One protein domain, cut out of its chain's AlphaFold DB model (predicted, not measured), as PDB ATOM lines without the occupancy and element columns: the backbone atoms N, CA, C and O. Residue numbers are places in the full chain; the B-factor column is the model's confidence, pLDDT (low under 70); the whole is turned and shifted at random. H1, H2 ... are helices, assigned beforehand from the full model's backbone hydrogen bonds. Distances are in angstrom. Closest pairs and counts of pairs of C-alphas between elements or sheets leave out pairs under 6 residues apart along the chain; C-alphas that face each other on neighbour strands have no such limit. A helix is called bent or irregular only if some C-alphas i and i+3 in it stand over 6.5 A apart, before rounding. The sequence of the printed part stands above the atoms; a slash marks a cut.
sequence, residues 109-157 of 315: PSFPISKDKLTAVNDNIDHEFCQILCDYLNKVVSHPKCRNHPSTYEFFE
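This is residues 109 to 157 of the 315 residues of the protein "Hypothetical protein" of Rotaria sp. Silwood1 (UniProt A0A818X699). The model is an open, loose U of helices: the long helix H2 makes the base and most of the longest axis, H1 stands at the end where H2 begins, and the short helices H3 and H4 stand at the end where H2 ends, with an empty gap between H1 and H4. The stretch before H1, residues 109 to 114, folds back from H1 alongside H2. The printed part has 49 residues, with four named helices in the order H1, H2, H3, H4 and no named strand; the class is all helix. The whole is loose, with a radius of gyration of the C-alphas of 12.2 A, and elongated, spanning 33 by 18 by 17 A.

The longest helix is H2, residues 127 to 142. H3, residues 144 to 147, and H2 touch only at the corner by their link, and only just, with 3 pairs of C-alphas within 8 A. The closest C-alphas of the two are those of Val 141 and Arg 147, 4.7 A apart, and H2 touches H3 with residues 140 to 141 alone. H4, residues 150 to 155, is close to H3 but not clearly touching; their closest C-alphas, those of Cys 146 and Thr 152, are 6.6 A apart. H2 and H4 are only just apart, their closest C-alphas being 8.3 A from each other. At the other end of H2, H1, residues 115 to 123, is apart from H2, H3 and H4. Every O i to N i+4 pair is within hydrogen-bond range in H2 and H4, and H3 is too short for such a pair. In H1 1 of 5 such pairs is within range, beside 3 of 6 pairs of O i to N i+3.

H2 measures 22.4 A from C-alpha 127 at (53.100, 21.674, 71.818) to C-alpha 142 at (48.323, 19.571, 93.574). H1 measures 15.2 A and begins at C-alpha 115, at (68.658, 22.961, 82.533); it is irregular, but only just, with C-alphas 120 and 123 6.6 A apart. H3 measures 4.9 A. H4 measures 8.7 A and ends at C-alpha 155, at (55.366, 32.705, 90.498).

The two C-alphas farthest apart are those of Asp 123 and Pro 144, at 34.0 A, and the first and last printed C-alphas, those of Pro 109 and Glu 157, are 20.1 A apart. The printed part has no cut, and the links H1 to H2, H2 to H3 and H3 to H4 are tight. Residues 122 to 128, of which 122 to 123 belong to H1 and 127 to 128 to H2, stand free. The mean pLDDT of the printed part is 77.4; residues 113 to 125 are under 70, and H1 has a mean of 59.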
ATOM      1  N   PRO A 109      57.695  17.243  93.513       80.50
ATOM      2  CA  PRO A 109      57.563  17.153  92.067       80.50
ATOM      3  C   PRO A 109      58.880  17.590  91.421       80.50
ATOM      4  O   PRO A 109      59.345  18.714  91.605       80.50
ATOM      5  N   SER A 110      59.498  16.678  90.677       79.88
ATOM      6  CA  SER A 110      60.759  16.944  89.990       79.88
ATOM      7  C   SER A 110      60.503  17.661  88.672       79.88
ATOM      8  O   SER A 110      59.593  17.297  87.926       79.88
ATOM      9  N   PHE A 111      61.312  18.681  88.383       80.75
ATOM     10  CA  PHE A 111      61.216  19.411  87.124       80.75
ATOM     11  C   PHE A 111      61.527  18.456  85.953       80.75
ATOM     12  O   PHE A 111      62.544  17.760  86.003       80.75
ATOM     13  N   PRO A 112      60.677  18.386  84.912       71.81
ATOM     14  CA  PRO A 112      60.719  17.310  83.917       71.81
ATOM     15  C   PRO A 112      61.920  17.376  82.961       71.81
ATOM     16  O   PRO A 112      62.123  16.460  82.167       71.81
ATOM     17  N   ILE A 113      62.699  18.464  82.982       69.75
ATOM     18  CA  ILE A 113      63.687  18.788  81.946       69.75
ATOM     19  C   ILE A 113      65.008  19.240  82.582       69.75
ATOM     20  O   ILE A 113      65.026  19.995  83.550       69.75
ATOM     21  N   SER A 114      66.145  18.797  82.037       66.81
ATOM     22  CA  SER A 114      67.459  19.289  82.468       66.81
ATOM     23  C   SER A 114      67.679  20.738  82.018       66.81
ATOM     24  O   SER A 114      67.227  21.143  80.948       66.81
ATOM     25  N   LYS A 115      68.409  21.531  82.813       62.84
ATOM     26  CA  LYS A 115      68.658  22.961  82.533       62.84
ATOM     27  C   LYS A 115      69.200  23.215  81.118       62.84
ATOM     28  O   LYS A 115      68.802  24.187  80.488       62.84
ATOM     29  N   ASP A 116      70.024  22.306  80.602       56.84
ATOM     30  CA  ASP A 116      70.658  22.419  79.283       56.84
ATOM     31  C   ASP A 116      69.656  22.344  78.122       56.84
ATOM     32  O   ASP A 116      69.851  22.981  77.090       56.84
ATOM     33  N   LYS A 117      68.548  21.609  78.298       62.75
ATOM     34  CA  LYS A 117      67.471  21.532  77.300       62.75
ATOM     35  C   LYS A 117      66.572  22.767  77.317       62.75
ATOM     36  O   LYS A 117      66.028  23.114  76.279       62.75
ATOM     37  N   LEU A 118      66.436  23.453  78.453       62.38
ATOM     38  CA  LEU A 118      65.567  24.628  78.573       62.38
ATOM     39  C   LEU A 118      66.070  25.803  77.718       62.38
ATOM     40  O   LEU A 118      65.279  26.485  77.078       62.38
ATOM     41  N   THR A 119      67.389  25.999  77.658       58.34
ATOM     42  CA  THR A 119      68.019  27.075  76.877       58.34
ATOM     43  C   THR A 119      67.865  26.873  75.365       58.34
ATOM     44  O   THR A 119      67.822  27.849  74.626       58.34
ATOM     45  N   ALA A 120      67.749  25.621  74.909       56.69
ATOM     46  CA  ALA A 120      67.583  25.271  73.496       56.69
ATOM     47  C   ALA A 120      66.125  25.373  72.998       56.69
ATOM     48  O   ALA A 120      65.898  25.450  71.795       56.69
ATOM     49  N   VAL A 121      65.138  25.380  73.905       56.25
ATOM     50  CA  VAL A 121      63.696  25.442  73.575       56.25
ATOM     51  C   VAL A 121      63.229  26.862  73.223       56.25
ATOM     52  O   VAL A 121      62.183  27.023  72.600       56.25
ATOM     53  N   ASN A 122      64.008  27.899  73.549       57.19
ATOM     54  CA  ASN A 122      63.640  29.289  73.248       57.19
ATOM     55  C   ASN A 122      63.423  29.571  71.749       57.19
ATOM     56  O   ASN A 122      62.739  30.541  71.428       57.19
ATOM     57  N   ASP A 123      63.945  28.726  70.855       58.72
ATOM     58  CA  ASP A 123      63.851  28.926  69.405       58.72
ATOM     59  C   ASP A 123      62.671  28.175  68.749       58.72
ATOM     60  O   ASP A 123      62.285  28.532  67.641       58.72
ATOM     61  N   ASN A 124      62.068  27.179  69.421       57.72
ATOM     62  CA  ASN A 124      60.850  26.474  68.987       57.72
ATOM     63  C   ASN A 124      60.118  25.876  70.203       57.72
ATOM     64  O   ASN A 124      60.504  24.838  70.741       57.72
ATOM     65  N   ILE A 125      59.048  26.542  70.643       67.19
ATOM     66  CA  ILE A 125      58.173  26.038  71.705       67.19
ATOM     67  C   ILE A 125      57.216  25.009  71.091       67.19
ATOM     68  O   ILE A 125      56.209  25.368  70.481       67.19
ATOM     69  N   ASP A 126      57.526  23.728  71.267       73.81
ATOM     70  CA  ASP A 126      56.685  22.635  70.780       73.81
ATOM     71  C   ASP A 126      55.451  22.416  71.674       73.81
ATOM     72  O   ASP A 126      55.499  22.553  72.900       73.81
ATOM     73  N   HIS A 127      54.330  21.997  71.076       79.19
ATOM     74  CA  HIS A 127      53.100  21.674  71.818       79.19
ATOM     75  C   HIS A 127      53.331  20.588  72.886       79.19
ATOM     76  O   HIS A 127      52.780  20.659  73.984       79.19
ATOM     77  N   GLU A 128      54.169  19.593  72.585       77.50
ATOM     78  CA  GLU A 128      54.536  18.529  73.527       77.50
ATOM     79  C   GLU A 128      55.268  19.090  74.756       77.50
ATOM     80  O   GLU A 128      54.963  18.717  75.889       77.50
ATOM     81  N   PHE A 129      56.168  20.056  74.554       78.38
ATOM     82  CA  PHE A 129      56.862  20.738  75.645       78.38
ATOM     83  C   PHE A 129      55.886  21.517  76.534       78.38
ATOM     84  O   PHE A 129      55.950  21.405  77.761       78.38
ATOM     85  N   CYS A 130      54.943  22.252  75.933       81.19
ATOM     86  CA  CYS A 130      53.882  22.933  76.676       81.19
ATOM     87  C   CYS A 130      53.069  21.953  77.526       81.19
ATOM     88  O   CYS A 130      52.811  22.230  78.693       81.19
ATOM     89  N   GLN A 131      52.712  20.791  76.976       83.00
ATOM     90  CA  GLN A 131      51.942  19.779  77.695       83.00
ATOM     91  C   GLN A 131      52.717  19.195  78.884       83.00
ATOM     92  O   GLN A 131      52.184  19.136  79.990       83.00
ATOM     93  N   ILE A 132      53.997  18.855  78.694       85.00
ATOM     94  CA  ILE A 132      54.876  18.373  79.771       85.00
ATOM     95  C   ILE A 132      54.988  19.412  80.893       85.00
ATOM     96  O   ILE A 132      54.926  19.073  82.079       85.00
ATOM     97  N   LEU A 133      55.147  20.688  80.531       84.50
ATOM     98  CA  LEU A 133      55.223  21.773  81.500       84.50
ATOM     99  C   LEU A 133      53.891  21.960  82.236       84.50
ATOM    100  O   LEU A 133      53.892  22.097  83.459       84.50
ATOM    101  N   CYS A 134      52.760  21.918  81.527       85.69
ATOM    102  CA  CYS A 134      51.428  21.968  82.128       85.69
ATOM    103  C   CYS A 134      51.224  20.836  83.141       85.69
ATOM    104  O   CYS A 134      50.793  21.096  84.264       85.69
ATOM    105  N   ASP A 135      51.581  19.600  82.790       85.69
ATOM    106  CA  ASP A 135      51.461  18.447  83.685       85.69
ATOM    107  C   ASP A 135      52.338  18.599  84.931       85.69
ATOM    108  O   ASP A 135      51.901  18.305  86.046       85.69
ATOM    109  N   TYR A 136      53.560  19.113  84.775       87.31
ATOM    110  CA  TYR A 136      54.425  19.434  85.907       87.31
ATOM    111  C   TYR A 136      53.812  20.508  86.815       87.31
ATOM    112  O   TYR A 136      53.726  20.306  88.027       87.31
ATOM    113  N   LEU A 137      53.341  21.625  86.255       88.44
ATOM    114  CA  LEU A 137      52.727  22.704  87.035       88.44
ATOM    115  C   LEU A 137      51.456  22.230  87.756       88.44
ATOM    116  O   LEU A 137      51.247  22.578  88.920       88.44
ATOM    117  N   ASN A 138      50.657  21.366  87.124       89.31
ATOM    118  CA  ASN A 138      49.503  20.731  87.759       89.31
ATOM    119  C   ASN A 138      49.913  19.876  88.966       89.31
ATOM    120  O   ASN A 138      49.262  19.943  90.011       89.31
ATOM    121  N   LYS A 139      51.018  19.123  88.879       87.25
ATOM    122  CA  LYS A 139      51.568  18.372  90.025       87.25
ATOM    123  C   LYS A 139      52.046  19.304  91.142       87.25
ATOM    124  O   LYS A 139      51.740  19.056  92.307       87.25
ATOM    125  N   VAL A 140      52.726  20.402  90.799       86.50
ATOM    126  CA  VAL A 140      53.181  21.422  91.764       86.50
ATOM    127  C   VAL A 140      52.002  22.019  92.531       86.50
ATOM    128  O   VAL A 140      52.040  22.085  93.757       86.50
ATOM    129  N   VAL A 141      50.929  22.413  91.843       85.94
ATOM    130  CA  VAL A 141      49.736  22.986  92.492       85.94
ATOM    131  C   VAL A 141      48.941  21.933  93.271       85.94
ATOM    132  O   VAL A 141      48.294  22.263  94.266       85.94
ATOM    133  N   SER A 142      48.993  20.666  92.861       87.25
ATOM    134  CA  SER A 142      48.323  19.571  93.574       87.25
ATOM    135  C   SER A 142      49.013  19.231  94.898       87.25
ATOM    136  O   SER A 142      48.345  18.837  95.853       87.25
ATOM    137  N   HIS A 143      50.334  19.418  94.989       83.62
ATOM    138  CA  HIS A 143      51.097  19.121  96.196       83.62
ATOM    139  C   HIS A 143      50.932  20.228  97.265       83.62
ATOM    140  O   HIS A 143      51.373  21.357  97.040       83.62
ATOM    141  N   PRO A 144      50.378  19.951  98.468       80.19
ATOM    142  CA  PRO A 144      50.031  20.993  99.445       80.19
ATOM    143  C   PRO A 144      51.198  21.883  99.891       80.19
ATOM    144  O   PRO A 144      51.019  23.088 100.070       80.19
ATOM    145  N   LYS A 145      52.406  21.317 100.042       81.12
ATOM    146  CA  LYS A 145      53.597  22.091 100.442       81.12
ATOM    147  C   LYS A 145      54.022  23.090  99.370       81.12
ATOM    148  O   LYS A 145      54.470  24.178  99.705       81.12
ATOM    149  N   CYS A 146      53.867  22.729  98.099       82.62
ATOM    150  CA  CYS A 146      54.177  23.598  96.972       82.62
ATOM    151  C   CYS A 146      53.053  24.612  96.755       82.62
ATOM    152  O   CYS A 146      53.329  25.796  96.594       82.62
ATOM    153  N   ARG A 147      51.793  24.168  96.833       82.69
ATOM    154  CA  ARG A 147      50.599  25.007  96.678       82.69
ATOM    155  C   ARG A 147      50.568  26.173  97.661       82.69
ATOM    156  O   ARG A 147      50.274  27.289  97.255       82.69
ATOM    157  N   ASN A 148      50.875  25.910  98.930       80.94
ATOM    158  CA  ASN A 148      50.780  26.904 100.002       80.94
ATOM    159  C   ASN A 148      52.074  27.715 100.190       80.94
ATOM    160  O   ASN A 148      52.164  28.529 101.110       80.94
ATOM    161  N   HIS A 149      53.093  27.494  99.355       82.19
ATOM    162  CA  HIS A 149      54.358  28.209  99.469       82.19
ATOM    163  C   HIS A 149      54.225  29.642  98.913       82.19
ATOM    164  O   HIS A 149      53.780  29.802  97.775       82.19
ATOM    165  N   PRO A 150      54.670  30.695  99.635       82.19
ATOM    166  CA  PRO A 150      54.588  32.086  99.173       82.19
ATOM    167  C   PRO A 150      55.172  32.326  97.776       82.19
ATOM    168  O   PRO A 150      54.573  33.031  96.967       82.19
ATOM    169  N   SER A 151      56.303  31.690  97.458       84.12
ATOM    170  CA  SER A 151      56.931  31.818  96.136       84.12
ATOM    171  C   SER A 151      56.117  31.190  95.006       84.12
ATOM    172  O   SER A 151      56.276  31.600  93.865       84.12
ATOM    173  N   THR A 152      55.243  30.220  95.295       84.94
ATOM    174  CA  THR A 152      54.356  29.638  94.278       84.94
ATOM    175  C   THR A 152      53.266  30.633  93.898       84.94
ATOM    176  O   THR A 152      52.980  30.800  92.718       84.94
ATOM    177  N   TYR A 153      52.706  31.353  94.876       85.00
ATOM    178  CA  TYR A 153      51.750  32.430  94.602       85.00
ATOM    179  C   TYR A 153      52.390  33.588  93.828       85.00
ATOM    180  O   TYR A 153      51.787  34.103  92.891       85.00
ATOM    181  N   GLU A 154      53.626  33.959  94.184       86.44
ATOM    182  CA  GLU A 154      54.398  34.972  93.456       86.44
ATOM    183  C   GLU A 154      54.686  34.535  92.015       86.44
ATOM    184  O   GLU A 154      54.482  35.319  91.094       86.44
ATOM    185  N   PHE A 155      55.083  33.275  91.816       87.31
ATOM    186  CA  PHE A 155      55.366  32.705  90.498       87.31
ATOM    187  C   PHE A 155      54.142  32.679  89.576       87.31
ATOM    188  O   PHE A 155      54.257  33.007  88.400       87.31
ATOM    189  N   PHE A 156      52.977  32.292  90.099       88.31
ATOM    190  CA  PHE A 156      51.733  32.282  89.326       88.31
ATOM    191  C   PHE A 156      51.071  33.659  89.221       88.31
ATOM    192  O   PHE A 156      50.015  33.757  88.602       88.31
ATOM    193  N   GLU A 157      51.652  34.701  89.825       90.00
ATOM    194  CA  GLU A 157      51.059  36.040  89.894       90.00
ATOM    195  C   GLU A 157      49.612  36.010  90.432       90.00
ATOM    196  O   GLU A 157      48.708  36.639  89.884       90.00
TER     197      GLU A 157